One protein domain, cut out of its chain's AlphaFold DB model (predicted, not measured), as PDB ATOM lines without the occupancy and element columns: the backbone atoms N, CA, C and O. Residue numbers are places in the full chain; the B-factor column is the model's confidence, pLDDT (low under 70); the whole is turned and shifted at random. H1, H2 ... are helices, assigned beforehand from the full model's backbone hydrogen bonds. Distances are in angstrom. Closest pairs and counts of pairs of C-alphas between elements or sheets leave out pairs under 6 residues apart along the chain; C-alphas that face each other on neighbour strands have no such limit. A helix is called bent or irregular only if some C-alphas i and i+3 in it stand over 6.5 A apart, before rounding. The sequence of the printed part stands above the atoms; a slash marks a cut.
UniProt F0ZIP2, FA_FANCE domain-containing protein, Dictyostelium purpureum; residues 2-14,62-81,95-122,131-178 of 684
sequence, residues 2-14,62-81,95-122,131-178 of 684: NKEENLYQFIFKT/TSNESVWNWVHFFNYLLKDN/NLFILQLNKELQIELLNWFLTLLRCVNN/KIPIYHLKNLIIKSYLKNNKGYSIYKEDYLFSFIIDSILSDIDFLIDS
ATOM      1  N   ASN A   2      -7.744 -25.455 -12.541       48.62
ATOM      2  CA  ASN A   2      -6.622 -26.378 -12.736       48.62
ATOM      3  C   ASN A   2      -5.313 -25.596 -12.926       48.62
ATOM      4  O   ASN A   2      -5.310 -24.529 -13.536       48.62
ATOM      5  N   LYS A   3      -4.186 -26.118 -12.419       46.84
ATOM      6  CA  LYS A   3      -2.856 -25.487 -12.574       46.84
ATOM      7  C   LYS A   3      -2.484 -25.230 -14.043       46.84
ATOM      8  O   LYS A   3      -1.775 -24.271 -14.324       46.84
ATOM      9  N   GLU A   4      -3.008 -26.039 -14.958       46.28
ATOM     10  CA  GLU A   4      -2.825 -25.909 -16.408       46.28
ATOM     11  C   GLU A   4      -3.621 -24.737 -17.009       46.28
ATOM     12  O   GLU A   4      -3.079 -23.993 -17.821       46.28
ATOM     13  N   GLU A   5      -4.853 -24.476 -16.540       48.00
ATOM     14  CA  GLU A   5      -5.625 -23.288 -16.954       48.00
ATOM     15  C   GLU A   5      -4.873 -21.992 -16.597       48.00
ATOM     16  O   GLU A   5      -4.869 -21.045 -17.382       48.00
ATOM     17  N   ASN A   6      -4.167 -21.963 -15.458       51.25
ATOM     18  CA  ASN A   6      -3.339 -20.820 -15.057       51.25
ATOM     19  C   ASN A   6      -2.114 -20.614 -15.958       51.25
ATOM     20  O   ASN A   6      -1.701 -19.473 -16.145       51.25
ATOM     21  N   LEU A   7      -1.536 -21.678 -16.523       50.12
ATOM     22  CA  LEU A   7      -0.372 -21.574 -17.406       50.12
ATOM     23  C   LEU A   7      -0.765 -21.027 -18.782       50.12
ATOM     24  O   LEU A   7      -0.123 -20.099 -19.270       50.12
ATOM     25  N   TYR A   8      -1.852 -21.531 -19.374       53.94
ATOM     26  CA  TYR A   8      -2.359 -21.007 -20.647       53.94
ATOM     27  C   TYR A   8      -2.841 -19.566 -20.498       53.94
ATOM     28  O   TYR A   8      -2.505 -18.721 -21.321       53.94
ATOM     29  N   GLN A   9      -3.537 -19.246 -19.401       50.28
ATOM     30  CA  GLN A   9      -3.893 -17.865 -19.086       50.28
ATOM     31  C   GLN A   9      -2.667 -16.984 -18.863       50.28
ATOM     32  O   GLN A   9      -2.693 -15.835 -19.280       50.28
ATOM     33  N   PHE A  10      -1.603 -17.478 -18.225       54.19
ATOM     34  CA  PHE A  10      -0.376 -16.712 -18.005       54.19
ATOM     35  C   PHE A  10       0.370 -16.440 -19.312       54.19
ATOM     36  O   PHE A  10       0.751 -15.301 -19.555       54.19
ATOM     37  N   ILE A  11       0.535 -17.442 -20.177       57.12
ATOM     38  CA  ILE A  11       1.216 -17.292 -21.471       57.12
ATOM     39  C   ILE A  11       0.391 -16.400 -22.398       57.12
ATOM     40  O   ILE A  11       0.926 -15.442 -22.945       57.12
ATOM     41  N   PHE A  12      -0.922 -16.622 -22.484       58.06
ATOM     42  CA  PHE A  12      -1.814 -15.786 -23.283       58.06
ATOM     43  C   PHE A  12      -1.881 -14.354 -22.739       58.06
ATOM     44  O   PHE A  12      -1.766 -13.414 -23.515       58.06
ATOM     45  N   LYS A  13      -1.944 -14.155 -21.410       52.53
ATOM     46  CA  LYS A  13      -1.806 -12.827 -20.778       52.53
ATOM     47  C   LYS A  13      -0.436 -12.206 -21.009       52.53
ATOM     48  O   LYS A  13      -0.356 -10.992 -21.054       52.53
ATOM     49  N   THR A  14       0.633 -12.988 -21.119       54.53
ATOM     50  CA  THR A  14       1.984 -12.467 -21.379       54.53
ATOM     51  C   THR A  14       2.111 -12.009 -22.829       54.53
ATOM     52  O   THR A  14       2.630 -10.923 -23.065       54.53
ATOM     53  N   THR A  62       8.899 -24.979 -27.935       50.16
ATOM     54  CA  THR A  62       9.889 -26.074 -27.975       50.16
ATOM     55  C   THR A  62      10.407 -26.491 -26.599       50.16
ATOM     56  O   THR A  62      10.821 -27.632 -26.427       50.16
ATOM     57  N   SER A  63      10.375 -25.616 -25.589       47.97
ATOM     58  CA  SER A  63      10.889 -25.949 -24.249       47.97
ATOM     59  C   SER A  63       9.973 -26.855 -23.418       47.97
ATOM     60  O   SER A  63      10.393 -27.305 -22.356       47.97
ATOM     61  N   ASN A  64       8.743 -27.130 -23.871       48.59
ATOM     62  CA  ASN A  64       7.711 -27.792 -23.066       48.59
ATOM     63  C   ASN A  64       6.781 -28.707 -23.895       48.59
ATOM     64  O   ASN A  64       5.557 -28.665 -23.745       48.59
ATOM     65  N   GLU A  65       7.346 -29.579 -24.739       47.66
ATOM     66  CA  GLU A  65       6.582 -30.588 -25.508       47.66
ATOM     67  C   GLU A  65       5.648 -31.455 -24.637       47.66
ATOM     68  O   GLU A  65       4.607 -31.905 -25.108       47.66
ATOM     69  N   SER A  66       5.958 -31.650 -23.348       48.38
ATOM     70  CA  SER A  66       5.143 -32.434 -22.409       48.38
ATOM     71  C   SER A  66       4.005 -31.662 -21.720       48.38
ATOM     72  O   SER A  66       3.231 -32.271 -20.985       48.38
ATOM     73  N   VAL A  67       3.883 -30.343 -21.927       53.31
ATOM     74  CA  VAL A  67       2.939 -29.482 -21.178       53.31
ATOM     75  C   VAL A  67       1.889 -28.824 -22.083       53.31
ATOM     76  O   VAL A  67       0.836 -28.392 -21.608       53.31
ATOM     77  N   TRP A  68       2.121 -28.739 -23.395       63.19
ATOM     78  CA  TRP A  68       1.179 -28.079 -24.300       63.19
ATOM     79  C   TRP A  68       0.092 -29.033 -24.806       63.19
ATOM     80  O   TRP A  68       0.211 -29.659 -25.857       63.19
ATOM     81  N   ASN A  69      -1.013 -29.125 -24.068       79.44
ATOM     82  CA  ASN A  69      -2.199 -29.830 -24.521       79.44
ATOM     83  C   ASN A  69      -3.052 -28.904 -25.405       79.44
ATOM     84  O   ASN A  69      -3.908 -28.148 -24.938       79.44
ATOM     85  N   TRP A  70      -2.814 -28.981 -26.713       81.19
ATOM     86  CA  TRP A  70      -3.552 -28.226 -27.725       81.19
ATOM     87  C   TRP A  70      -5.071 -28.414 -27.665       81.19
ATOM     88  O   TRP A  70      -5.814 -27.478 -27.952       81.19
ATOM     89  N   VAL A  71      -5.541 -29.601 -27.273       84.00
ATOM     90  CA  VAL A  71      -6.974 -29.873 -27.117       84.00
ATOM     91  C   VAL A  71      -7.551 -29.004 -26.002       84.00
ATOM     92  O   VAL A  71      -8.569 -28.344 -26.205       84.00
ATOM     93  N   HIS A  72      -6.870 -28.914 -24.854       82.44
ATOM     94  CA  HIS A  72      -7.273 -28.007 -23.777       82.44
ATOM     95  C   HIS A  72      -7.227 -26.539 -24.201       82.44
ATOM     96  O   HIS A  72      -8.137 -25.789 -23.857       82.44
ATOM     97  N   PHE A  73      -6.223 -26.135 -24.980       84.00
ATOM     98  CA  PHE A  73      -6.124 -24.769 -25.489       84.00
ATOM     99  C   PHE A  73      -7.288 -24.400 -26.424       84.00
ATOM    100  O   PHE A  73      -7.943 -23.378 -26.219       84.00
ATOM    101  N   PHE A  74      -7.614 -25.248 -27.402       89.19
ATOM    102  CA  PHE A  74      -8.745 -24.999 -28.301       89.19
ATOM    103  C   PHE A  74     -10.089 -25.039 -27.570       89.19
ATOM    104  O   PHE A  74     -10.943 -24.184 -27.805       89.19
ATOM    105  N   ASN A  75     -10.253 -25.956 -26.614       86.06
ATOM    106  CA  ASN A  75     -11.437 -25.995 -25.757       86.06
ATOM    107  C   ASN A  75     -11.550 -24.753 -24.862       86.06
ATOM    108  O   ASN A  75     -12.657 -24.285 -24.614       86.06
ATOM    109  N   TYR A  76     -10.429 -24.187 -24.407       84.62
ATOM    110  CA  TYR A  76     -10.414 -22.926 -23.668       84.62
ATOM    111  C   TYR A  76     -10.871 -21.750 -24.542       84.62
ATOM    112  O   TYR A  76     -11.714 -20.969 -24.107       84.62
ATOM    113  N   LEU A  77     -10.389 -21.649 -25.787       86.25
ATOM    114  CA  LEU A  77     -10.837 -20.617 -26.734       86.25
ATOM    115  C   LEU A  77     -12.330 -20.744 -27.089       86.25
ATOM    116  O   LEU A  77     -12.994 -19.734 -27.333       86.25
ATOM    117  N   LEU A  78     -12.856 -21.973 -27.074       89.19
ATOM    118  CA  LEU A  78     -14.275 -22.285 -27.257       89.19
ATOM    119  C   LEU A  78     -15.113 -22.181 -25.974       89.19
ATOM    120  O   LEU A  78     -16.333 -22.342 -26.041       89.19
ATOM    121  N   LYS A  79     -14.504 -21.943 -24.807       86.38
ATOM    122  CA  LYS A  79     -15.232 -21.888 -23.537       86.38
ATOM    123  C   LYS A  79     -16.134 -20.659 -23.539       86.38
ATOM    124  O   LYS A  79     -15.676 -19.535 -23.751       86.38
ATOM    125  N   ASP A  80     -17.419 -20.887 -23.298       79.25
ATOM    126  CA  ASP A  80     -18.359 -19.801 -23.077       79.25
ATOM    127  C   ASP A  80     -18.109 -19.204 -21.685       79.25
ATOM    128  O   ASP A  80     -18.009 -19.917 -20.681       79.25
ATOM    129  N   ASN A  81     -17.958 -17.884 -21.622       67.75
ATOM    130  CA  ASN A  81     -17.583 -17.169 -20.398       67.75
ATOM    131  C   ASN A  81     -18.805 -16.874 -19.497       67.75
ATOM    132  O   ASN A  81     -18.712 -16.109 -18.536       67.75
ATOM    133  N   ASN A  95     -20.836 -16.289 -26.158       75.38
ATOM    134  CA  ASN A  95     -19.702 -15.377 -26.127       75.38
ATOM    135  C   ASN A  95     -18.423 -16.202 -25.980       75.38
ATOM    136  O   ASN A  95     -17.764 -16.169 -24.939       75.38
ATOM    137  N   LEU A  96     -18.088 -16.937 -27.044       86.94
ATOM    138  CA  LEU A  96     -16.835 -17.682 -27.152       86.94
ATOM    139  C   LEU A  96     -15.659 -16.752 -26.846       86.94
ATOM    140  O   LEU A  96     -15.617 -15.630 -27.354       86.94
ATOM    141  N   PHE A  97     -14.708 -17.216 -26.033       84.62
ATOM    142  CA  PHE A  97     -13.589 -16.398 -25.557       84.62
ATOM    143  C   PHE A  97     -12.812 -15.729 -26.702       84.62
ATOM    144  O   PHE A  97     -12.484 -14.549 -26.609       84.62
ATOM    145  N   ILE A  98     -12.586 -16.438 -27.812       88.75
ATOM    146  CA  ILE A  98     -11.897 -15.876 -28.985       88.75
ATOM    147  C   ILE A  98     -12.617 -14.649 -29.574       88.75
ATOM    148  O   ILE A  98     -11.966 -13.678 -29.940       88.75
ATOM    149  N   LEU A  99     -13.953 -14.626 -29.560       90.94
ATOM    150  CA  LEU A  99     -14.764 -13.509 -30.064       90.94
ATOM    151  C   LEU A  99     -14.871 -12.340 -29.069       90.94
ATOM    152  O   LEU A  99     -15.509 -11.324 -29.371       90.94
ATOM    153  N   GLN A 100     -14.324 -12.495 -27.860       87.94
ATOM    154  CA  GLN A 100     -14.204 -11.422 -26.866       87.94
ATOM    155  C   GLN A 100     -12.901 -10.635 -27.026       87.94
ATOM    156  O   GLN A 100     -12.792  -9.534 -26.490       87.94
ATOM    157  N   LEU A 101     -11.923 -11.185 -27.750       84.56
ATOM    158  CA  LEU A 101     -10.688 -10.482 -28.076       84.56
ATOM    159  C   LEU A 101     -10.997  -9.290 -28.985       84.56
ATOM    160  O   LEU A 101     -11.979  -9.307 -29.735       84.56
ATOM    161  N   ASN A 102     -10.154  -8.257 -28.945       88.56
ATOM    162  CA  ASN A 102     -10.242  -7.217 -29.963       88.56
ATOM    163  C   ASN A 102      -9.942  -7.834 -31.346       88.56
ATOM    164  O   ASN A 102      -9.365  -8.918 -31.462       88.56
ATOM    165  N   LYS A 103     -10.383  -7.157 -32.399       87.06
ATOM    166  CA  LYS A 103     -10.297  -7.674 -33.766       87.06
ATOM    167  C   LYS A 103      -8.849  -7.927 -34.209       87.06
ATOM    168  O   LYS A 103      -8.574  -8.963 -34.802       87.06
ATOM    169  N   GLU A 104      -7.939  -7.024 -33.857       83.81
ATOM    170  CA  GLU A 104      -6.501  -7.109 -34.153       83.81
ATOM    171  C   GLU A 104      -5.874  -8.386 -33.579       83.81
ATOM    172  O   GLU A 104      -5.240  -9.150 -34.298       83.81
ATOM    173  N   LEU A 105      -6.141  -8.689 -32.308       80.69
ATOM    174  CA  LEU A 105      -5.634  -9.882 -31.632       80.69
ATOM    175  C   LEU A 105      -6.228 -11.169 -32.198       80.69
ATOM    176  O   LEU A 105      -5.562 -12.204 -32.203       80.69
ATOM    177  N   GLN A 106      -7.481 -11.135 -32.658       91.00
ATOM    178  CA  GLN A 106      -8.055 -12.280 -33.358       91.00
ATOM    179  C   GLN A 106      -7.333 -12.523 -34.689       91.00
ATOM    180  O   GLN A 106      -7.000 -13.670 -34.980       91.00
ATOM    181  N   ILE A 107      -7.041 -11.466 -35.456       86.44
ATOM    182  CA  ILE A 107      -6.274 -11.542 -36.711       86.44
ATOM    183  C   ILE A 107      -4.874 -12.094 -36.446       86.44
ATOM    184  O   ILE A 107      -4.460 -13.037 -37.113       86.44
ATOM    185  N   GLU A 108      -4.162 -11.570 -35.448       82.56
ATOM    186  CA  GLU A 108      -2.824 -12.045 -35.086       82.56
ATOM    187  C   GLU A 108      -2.833 -13.519 -34.671       82.56
ATOM    188  O   GLU A 108      -1.996 -14.298 -35.127       82.56
ATOM    189  N   LEU A 109      -3.808 -13.928 -33.855       87.19
ATOM    190  CA  LEU A 109      -3.955 -15.315 -33.424       87.19
ATOM    191  C   LEU A 109      -4.252 -16.253 -34.603       87.19
ATOM    192  O   LEU A 109      -3.678 -17.339 -34.691       87.19
ATOM    193  N   LEU A 110      -5.138 -15.847 -35.513       92.25
ATOM    194  CA  LEU A 110      -5.469 -16.623 -36.706       92.25
ATOM    195  C   LEU A 110      -4.278 -16.704 -37.667       92.25
ATOM    196  O   LEU A 110      -3.925 -17.790 -38.119       92.25
ATOM    197  N   ASN A 111      -3.595 -15.589 -37.911       85.38
ATOM    198  CA  ASN A 111      -2.396 -15.558 -38.741       85.38
ATOM    199  C   ASN A 111      -1.267 -16.413 -38.139       85.38
ATOM    200  O   ASN A 111      -0.522 -17.082 -38.859       85.38
ATOM    201  N   TRP A 112      -1.171 -16.460 -36.809       86.94
ATOM    202  CA  TRP A 112      -0.258 -17.356 -36.111       86.94
ATOM    203  C   TRP A 112      -0.605 -18.831 -36.346       86.94
ATOM    204  O   TRP A 112       0.296 -19.611 -36.654       86.94
ATOM    205  N   PHE A 113      -1.885 -19.224 -36.293       89.25
ATOM    206  CA  PHE A 113      -2.292 -20.588 -36.658       89.25
ATOM    207  C   PHE A 113      -1.977 -20.924 -38.116       89.25
ATOM    208  O   PHE A 113      -1.468 -22.011 -38.382       89.25
ATOM    209  N   LEU A 114      -2.230 -19.997 -39.042       87.62
ATOM    210  CA  LEU A 114      -1.908 -20.170 -40.457       87.62
ATOM    211  C   LEU A 114      -0.401 -20.372 -40.666       87.62
ATOM    212  O   LEU A 114       0.026 -21.299 -41.350       87.62
ATOM    213  N   THR A 115       0.415 -19.544 -40.014       81.62
ATOM    214  CA  THR A 115       1.879 -19.650 -40.056       81.62
ATOM    215  C   THR A 115       2.342 -20.993 -39.498       81.62
ATOM    216  O   THR A 115       3.156 -21.672 -40.119       81.62
ATOM    217  N   LEU A 116       1.794 -21.413 -38.355       79.81
ATOM    218  CA  LEU A 116       2.121 -22.696 -37.743       79.81
ATOM    219  C   LEU A 116       1.760 -23.885 -38.645       79.81
ATOM    220  O   LEU A 116       2.587 -24.779 -38.800       79.81
ATOM    221  N   LEU A 117       0.575 -23.889 -39.265       83.88
ATOM    222  CA  LEU A 117       0.167 -24.932 -40.217       83.88
ATOM    223  C   LEU A 117       1.153 -25.032 -41.387       83.88
ATOM    224  O   LEU A 117       1.636 -26.116 -41.705       83.88
ATOM    225  N   ARG A 118       1.531 -23.892 -41.968       82.44
ATOM    226  CA  ARG A 118       2.478 -23.837 -43.090       82.44
ATOM    227  C   ARG A 118       3.893 -24.261 -42.699       82.44
ATOM    228  O   ARG A 118       4.575 -24.906 -43.489       82.44
ATOM    229  N   CYS A 119       4.337 -23.937 -41.484       73.75
ATOM    230  CA  CYS A 119       5.643 -24.360 -40.979       73.75
ATOM    231  C   CYS A 119       5.709 -25.871 -40.720       73.75
ATOM    232  O   CYS A 119       6.724 -26.487 -41.037       73.75
ATOM    233  N   VAL A 120       4.648 -26.466 -40.166       69.50
ATOM    234  CA  VAL A 120       4.595 -27.909 -39.863       69.50
ATOM    235  C   VAL A 120       4.568 -28.759 -41.142       69.50
ATOM    236  O   VAL A 120       5.070 -29.880 -41.131       69.50
ATOM    237  N   ASN A 121       4.080 -28.211 -42.258       62.06
ATOM    238  CA  ASN A 121       3.962 -28.912 -43.542       62.06
ATOM    239  C   ASN A 121       5.255 -28.988 -44.365       62.06
ATOM    240  O   ASN A 121       5.259 -29.584 -45.441       62.06
ATOM    241  N   ASN A 122       6.357 -28.390 -43.910       59.34
ATOM    242  CA  ASN A 122       7.619 -28.494 -44.633       59.34
ATOM    243  C   ASN A 122       8.236 -29.877 -44.366       59.34
ATOM    244  O   ASN A 122       8.581 -30.165 -43.222       59.34
ATOM    245  N   LYS A 131       2.729 -31.482 -33.228       74.25
ATOM    246  CA  LYS A 131       1.486 -31.886 -33.894       74.25
ATOM    247  C   LYS A 131       0.341 -30.997 -33.428       74.25
ATOM    248  O   LYS A 131      -0.156 -31.143 -32.312       74.25
ATOM    249  N   ILE A 132      -0.082 -30.075 -34.283       79.50
ATOM    250  CA  ILE A 132      -1.319 -29.323 -34.069       79.50
ATOM    251  C   ILE A 132      -2.478 -30.299 -34.301       79.50
ATOM    252  O   ILE A 132      -2.522 -30.935 -35.354       79.50
ATOM    253  N   PRO A 133      -3.425 -30.462 -33.363       85.69
ATOM    254  CA  PRO A 133      -4.583 -31.311 -33.585       85.69
ATOM    255  C   PRO A 133      -5.531 -30.613 -34.565       85.69
ATOM    256  O   PRO A 133      -6.445 -29.889 -34.166       85.69
ATOM    257  N   ILE A 134      -5.292 -30.850 -35.856       87.94
ATOM    258  CA  ILE A 134      -5.967 -30.247 -37.015       87.94
ATOM    259  C   ILE A 134      -7.493 -30.244 -36.851       87.94
ATOM    260  O   ILE A 134      -8.140 -29.220 -37.056       87.94
ATOM    261  N   TYR A 135      -8.066 -31.356 -36.378       90.06
ATOM    262  CA  TYR A 135      -9.502 -31.474 -36.117       90.06
ATOM    263  C   TYR A 135     -10.030 -30.424 -35.123       90.06
ATOM    264  O   TYR A 135     -11.090 -29.833 -35.330       90.06
ATOM    265  N   HIS A 136      -9.286 -30.153 -34.049       90.75
ATOM    266  CA  HIS A 136      -9.698 -29.202 -33.019       90.75
ATOM    267  C   HIS A 136      -9.570 -27.757 -33.502       90.75
ATOM    268  O   HIS A 136     -10.443 -26.945 -33.198       90.75
ATOM    269  N   LEU A 137      -8.542 -27.454 -34.300       93.00
ATOM    270  CA  LEU A 137      -8.409 -26.153 -34.951       93.00
ATOM    271  C   LEU A 137      -9.550 -25.923 -35.954       93.00
ATOM    272  O   LEU A 137     -10.212 -24.891 -35.887       93.00
ATOM    273  N   LYS A 138      -9.871 -26.912 -36.801       93.25
ATOM    274  CA  LYS A 138     -11.028 -26.855 -37.714       93.25
ATOM    275  C   LYS A 138     -12.319 -26.562 -36.954       93.25
ATOM    276  O   LYS A 138     -13.089 -25.675 -37.323       93.25
ATOM    277  N   ASN A 139     -12.538 -27.281 -35.853       91.50
ATOM    278  CA  ASN A 139     -13.718 -27.108 -35.014       91.50
ATOM    279  C   ASN A 139     -13.764 -25.717 -34.363       91.50
ATOM    280  O   ASN A 139     -14.837 -25.118 -34.309       91.50
ATOM    281  N   LEU A 140     -12.621 -25.185 -33.909       94.62
ATOM    282  CA  LEU A 140     -12.512 -23.816 -33.400       94.62
ATOM    283  C   LEU A 140     -12.972 -22.808 -34.458       94.62
ATOM    284  O   LEU A 140     -13.837 -21.987 -34.155       94.62
ATOM    285  N   ILE A 141     -12.431 -22.881 -35.678       95.69
ATOM    286  CA  ILE A 141     -12.741 -21.940 -36.763       95.69
ATOM    287  C   ILE A 141     -14.223 -22.013 -37.143       95.69
ATOM    288  O   ILE A 141     -14.914 -20.993 -37.132       95.69
ATOM    289  N   ILE A 142     -14.747 -23.220 -37.382       92.44
ATOM    290  CA  ILE A 142     -16.150 -23.415 -37.771       92.44
ATOM    291  C   ILE A 142     -17.095 -22.911 -36.674       92.44
ATOM    292  O   ILE A 142     -18.026 -22.158 -36.959       92.44
ATOM    293  N   LYS A 143     -16.877 -23.304 -35.412       93.25
ATOM    294  CA  LYS A 143     -17.755 -22.893 -34.307       93.25
ATOM    295  C   LYS A 143     -17.671 -21.396 -34.032       93.25
ATOM    296  O   LYS A 143     -18.701 -20.798 -33.731       93.25
ATOM    297  N   SER A 144     -16.480 -20.808 -34.133       94.00
ATOM    298  CA  SER A 144     -16.261 -19.411 -33.758       94.00
ATOM    299  C   SER A 144     -16.664 -18.436 -34.845       94.00
ATOM    300  O   SER A 144     -17.276 -17.434 -34.516       94.00
ATOM    301  N   TYR A 145     -16.379 -18.721 -36.114       94.69
ATOM    302  CA  TYR A 145     -16.520 -17.726 -37.178       94.69
ATOM    303  C   TYR A 145     -17.533 -18.088 -38.257       94.69
ATOM    304  O   TYR A 145     -18.034 -17.192 -38.918       94.69
ATOM    305  N   LEU A 146     -17.895 -19.366 -38.413       91.00
ATOM    306  CA  LEU A 146     -18.874 -19.771 -39.432       91.00
ATOM    307  C   LEU A 146     -20.256 -20.091 -38.851       91.00
ATOM    308  O   LEU A 146     -21.262 -19.908 -39.528       91.00
ATOM    309  N   LYS A 147     -20.330 -20.556 -37.596       90.62
ATOM    310  CA  LYS A 147     -21.598 -20.904 -36.928       90.62
ATOM    311  C   LYS A 147     -22.070 -19.880 -35.894       90.62
ATOM    312  O   LYS A 147     -23.257 -19.841 -35.588       90.62
ATOM    313  N   ASN A 148     -21.172 -19.086 -35.316       91.75
ATOM    314  CA  ASN A 148     -21.546 -18.053 -34.352       91.75
ATOM    315  C   ASN A 148     -21.952 -16.768 -35.082       91.75
ATOM    316  O   ASN A 148     -21.173 -16.262 -35.879       91.75
ATOM    317  N   ASN A 149     -23.116 -16.192 -34.767       91.38
ATOM    318  CA  ASN A 149     -23.611 -14.983 -35.441       91.38
ATOM    319  C   ASN A 149     -22.638 -13.794 -35.365       91.38
ATOM    320  O   ASN A 149     -22.467 -13.081 -36.352       91.38
ATOM    321  N   LYS A 150     -21.988 -13.583 -34.212       93.06
ATOM    322  CA  LYS A 150     -21.027 -12.486 -34.027       93.06
ATOM    323  C   LYS A 150     -19.757 -12.739 -34.833       93.06
ATOM    324  O   LYS A 150     -19.291 -11.849 -35.532       93.06
ATOM    325  N   GLY A 151     -19.214 -13.952 -34.751       93.94
ATOM    326  CA  GLY A 151     -18.027 -14.312 -35.522       93.94
ATOM    327  C   GLY A 151     -18.279 -14.321 -37.028       93.94
ATOM    328  O   GLY A 151     -17.418 -13.878 -37.774       93.94
ATOM    329  N   TYR A 152     -19.471 -14.728 -37.464       93.19
ATOM    330  CA  TYR A 152     -19.869 -14.695 -38.870       93.19
ATOM    331  C   TYR A 152     -20.048 -13.269 -39.392       93.19
ATOM    332  O   TYR A 152     -19.678 -12.991 -40.526       93.19
ATOM    333  N   SER A 153     -20.549 -12.347 -38.564       92.06
ATOM    334  CA  SER A 153     -20.545 -10.913 -38.885       92.06
ATOM    335  C   SER A 153     -19.113 -10.396 -39.061       92.06
ATOM    336  O   SER A 153     -18.831  -9.822 -40.104       92.06
ATOM    337  N   ILE A 154     -18.178 -10.713 -38.153       92.81
ATOM    338  CA  ILE A 154     -16.754 -10.337 -38.306       92.81
ATOM    339  C   ILE A 154     -16.156 -10.924 -39.590       92.81
ATOM    340  O   ILE A 154     -15.530 -10.203 -40.360       92.81
ATOM    341  N   TYR A 155     -16.374 -12.217 -39.830       91.88
ATOM    342  CA  TYR A 155     -15.909 -12.922 -41.021       91.88
ATOM    343  C   TYR A 155     -16.464 -12.308 -42.312       91.88
ATOM    344  O   TYR A 155     -15.745 -12.165 -43.290       91.88
ATOM    345  N   LYS A 156     -17.741 -11.920 -42.324       90.00
ATOM    346  CA  LYS A 156     -18.391 -11.326 -43.496       90.00
ATOM    347  C   LYS A 156     -17.989  -9.866 -43.722       90.00
ATOM    348  O   LYS A 156     -17.955  -9.422 -44.864       90.00
ATOM    349  N   GLU A 157     -17.758  -9.115 -42.651       90.31
ATOM    350  CA  GLU A 157     -17.511  -7.671 -42.698       90.31
ATOM    351  C   GLU A 157     -16.032  -7.312 -42.882       90.31
ATOM    352  O   GLU A 157     -15.740  -6.209 -43.341       90.31
ATOM    353  N   ASP A 158     -15.096  -8.206 -42.548       89.69
ATOM    354  CA  ASP A 158     -13.659  -7.963 -42.697       89.69
ATOM    355  C   ASP A 158     -12.982  -8.959 -43.645       89.69
ATOM    356  O   ASP A 158     -12.901 -10.158 -43.378       89.69
ATOM    357  N   TYR A 159     -12.437  -8.417 -44.736       81.56
ATOM    358  CA  TYR A 159     -11.769  -9.177 -45.791       81.56
ATOM    359  C   TYR A 159     -10.480  -9.876 -45.344       81.56
ATOM    360  O   TYR A 159     -10.235 -11.022 -45.714       81.56
ATOM    361  N   LEU A 160      -9.634  -9.210 -44.555       82.56
ATOM    362  CA  LEU A 160      -8.403  -9.828 -44.060       82.56
ATOM    363  C   LEU A 160      -8.754 -11.027 -43.173       82.56
ATOM    364  O   LEU A 160      -8.112 -12.075 -43.218       82.56
ATOM    365  N   PHE A 161      -9.823 -10.879 -42.400       90.44
ATOM    366  CA  PHE A 161     -10.344 -11.903 -41.518       90.44
ATOM    367  C   PHE A 161     -10.894 -13.115 -42.277       90.44
ATOM    368  O   PHE A 161     -10.568 -14.252 -41.921       90.44
ATOM    369  N   SER A 162     -11.686 -12.896 -43.332       89.44
ATOM    370  CA  SER A 162     -12.179 -13.988 -44.176       89.44
ATOM    371  C   SER A 162     -11.054 -14.692 -44.917       89.44
ATOM    372  O   SER A 162     -10.969 -15.916 -44.852       89.44
ATOM    373  N   PHE A 163     -10.127 -13.932 -45.503       88.88
ATOM    374  CA  PHE A 163      -8.962 -14.473 -46.195       88.88
ATOM    375  C   PHE A 163      -8.133 -15.409 -45.304       88.88
ATOM    376  O   PHE A 163      -7.774 -16.512 -45.725       88.88
ATOM    377  N   ILE A 164      -7.841 -15.003 -44.062       88.50
ATOM    378  CA  ILE A 164      -7.066 -15.834 -43.130       88.50
ATOM    379  C   ILE A 164      -7.849 -17.100 -42.756       88.50
ATOM    380  O   ILE A 164      -7.270 -18.185 -42.720       88.50
ATOM    381  N   ILE A 165      -9.153 -16.990 -42.494       93.31
ATOM    382  CA  ILE A 165      -9.997 -18.141 -42.140       93.31
ATOM    383  C   ILE A 165     -10.078 -19.152 -43.283       93.31
ATOM    384  O   ILE A 165      -9.900 -20.348 -43.043       93.31
ATOM    385  N   ASP A 166     -10.289 -18.679 -44.508       89.31
ATOM    386  CA  ASP A 166     -10.386 -19.531 -45.693       89.31
ATOM    387  C   ASP A 166      -9.045 -20.215 -45.977       89.31
ATOM    388  O   ASP A 166      -9.003 -21.414 -46.251       89.31
ATOM    389  N   SER A 167      -7.938 -19.488 -45.797       89.06
ATOM    390  CA  SER A 167      -6.584 -20.039 -45.913       89.06
ATOM    391  C   SER A 167      -6.318 -21.143 -44.882       89.06
ATOM    392  O   SER A 167      -5.789 -22.194 -45.234       89.06
ATOM    393  N   ILE A 168      -6.718 -20.946 -43.618       91.00
ATOM    394  CA  ILE A 168      -6.569 -21.965 -42.563       91.00
ATOM    395  C   ILE A 168      -7.388 -23.213 -42.895       91.00
ATOM    396  O   ILE A 168      -6.890 -24.324 -42.736       91.00
ATOM    397  N   LEU A 169      -8.642 -23.055 -43.330       90.06
ATOM    398  CA  LEU A 169      -9.510 -24.189 -43.658       90.06
ATOM    399  C   LEU A 169      -8.990 -24.969 -44.870       90.06
ATOM    400  O   LEU A 169      -8.965 -26.197 -44.819       90.06
ATOM    401  N   SER A 170      -8.506 -24.268 -45.897       86.44
ATOM    402  CA  SER A 170      -7.867 -24.876 -47.066       86.44
ATOM    403  C   SER A 170      -6.631 -25.697 -46.680       86.44
ATOM    404  O   SER A 170      -6.513 -26.856 -47.077       86.44
ATOM    405  N   ASP A 171      -5.735 -25.134 -45.861       83.38
ATOM    406  CA  ASP A 171      -4.512 -25.819 -45.413       83.38
ATOM    407  C   ASP A 171      -4.835 -27.035 -44.515       83.38
ATOM    408  O   ASP A 171      -4.139 -28.050 -44.545       83.38
ATOM    409  N   ILE A 172      -5.912 -26.959 -43.725       86.06
ATOM    410  CA  ILE A 172      -6.397 -28.055 -42.875       86.06
ATOM    411  C   ILE A 172      -6.971 -29.214 -43.692       86.06
ATOM    412  O   ILE A 172      -6.655 -30.368 -43.396       86.06
ATOM    413  N   ASP A 173      -7.830 -28.932 -44.671       77.88
ATOM    414  CA  ASP A 173      -8.502 -29.976 -45.452       77.88
ATOM    415  C   ASP A 173      -7.487 -30.766 -46.284       77.88
ATOM    416  O   ASP A 173      -7.492 -31.997 -46.257       77.88
ATOM    417  N   PHE A 174      -6.490 -30.075 -46.841       51.81
ATOM    418  CA  PHE A 174      -5.333 -30.699 -47.480       51.81
ATOM    419  C   PHE A 174      -4.572 -31.675 -46.553       51.81
ATOM    420  O   PHE A 174      -4.127 -32.751 -46.972       51.81
ATOM    421  N   LEU A 175      -4.422 -31.337 -45.267       58.22
ATOM    422  CA  LEU A 175      -3.715 -32.183 -44.296       58.22
ATOM    423  C   LEU A 175      -4.506 -33.409 -43.834       58.22
ATOM    424  O   LEU A 175      -3.920 -34.418 -43.430       58.22
ATOM    425  N   ILE A 176      -5.834 -33.326 -43.847       57.72
ATOM    426  CA  ILE A 176      -6.693 -34.470 -43.534       57.72
ATOM    427  C   ILE A 176      -6.636 -35.475 -44.691       57.72
ATOM    428  O   ILE A 176      -6.452 -36.667 -44.438       57.72
ATOM    429  N   ASP A 177      -6.687 -34.993 -45.933       41.56
ATOM    430  CA  ASP A 177      -6.675 -35.834 -47.134       41.56
ATOM    431  C   ASP A 177      -5.326 -36.553 -47.333       41.56
ATOM    432  O   ASP A 177      -5.281 -37.743 -47.652       41.56
ATOM    433  N   SER A 178      -4.206 -35.875 -47.061       40.72
ATOM    434  CA  SER A 178      -2.852 -36.453 -47.173       40.72
ATOM    435  C   SER A 178      -2.559 -37.561 -46.151       40.72
ATOM    436  O   SER A 178      -1.848 -38.517 -46.466       40.72
TER     437      SER A 178
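This is residues 2 to 14, 62 to 81, 95 to 122 and 131 to 178 of the 684 residues of the protein "FA_FANCE domain-containing protein" of Dictyostelium purpureum (UniProt F0ZIP2). Three helices, H4, H5 and H7, make the core: H4 and H5 each pack on H7, and the three centres form a triangle. H6 makes the corner between H5 and H7, short H3 lies near H2, and H2 runs side by side with part of H5; H1 is set off from the core, near H2 alone. The printed part has 109 residues with seven named helices, H1 to H7 in order, and no named strand; its class is all helix. It is compact, with a radius of gyration of the C-alphas of 13.9 A, and spans 37 by 36 by 20 A.

Find C-alpha 3 at (-2.856, -25.487, -12.574); from there H1 runs through residues 3 to 14, 16.4 A long. H2 takes residues 70 to 77, and H3 residues 97 to 100. H4, residues 103 to 120, is 25.9 A long and begins at C-alpha 103, (-10.297, -7.674, -33.766). H5, residues 134 to 146, is 16.8 A long; it is neither bent nor irregular, but only just: C-alphas 143 and 146 are 6.1 A apart. H6 is residues 149 to 157, 12.0 A long. H7, the longest, has residues 159 to 178, is 28.7 A long, and ends at C-alpha 178, (-2.852, -36.453, -47.173).

Look first at Tyr 8 and Phe 73, whose C-alphas, 7.2 A apart, are the closest of H1 and H2; these helices are close but not clearly touching. H2 and H3 only just touch, with 3 pairs of C-alphas within 8 A, closest at Leu 77 and Phe 97, 5.2 A. H2 touches residues 136 to 140 of H5 alone, the same way at a shallow tilt of 12 degrees; the closest C-alphas are those of Phe 74 and His 136, 6.4 A. H4 touches H7 the same way at a shallow tilt of 27 degrees, closest at C-alphas 114 and 168, 5.4 A. H4 and H5 are only just apart, 8.4 A at their closest. H5 touches H7 opposite ways at a shallow tilt of 31 degrees, closest at C-alphas 134 and 172, 6.3 A. H6 touches H5 only at the corner, about perpendicular at 85 degrees, with C-alphas 145 and 151 closest at 4.1 A. H6 touches H7 only at the corner too, about perpendicular at 74 degrees, with C-alphas 155 and 162 closest at 5.0 A. In H1, H2, H4, H5, H6 and H7 every O i to N i+4 pair is within hydrogen-bond range; H3 is too short for such a pair.

The C-alphas of Ser 66 and Glu 157 are the two farthest apart, 39.2 A. Three cuts leave out residues 15 to 61, 82 to 94 and 123 to 130, with C-alpha gaps of 17.1 A, 6.4 A and 12.8 A. Of the links that are printed whole, H3 to H4, H5 to H6 and H6 to H7 are tight. The mean pLDDT of the printed part is 78.3; look for values under 70 at residues 2 to 14, 62 to 68, 81, 120 to 122 and 174 to 178.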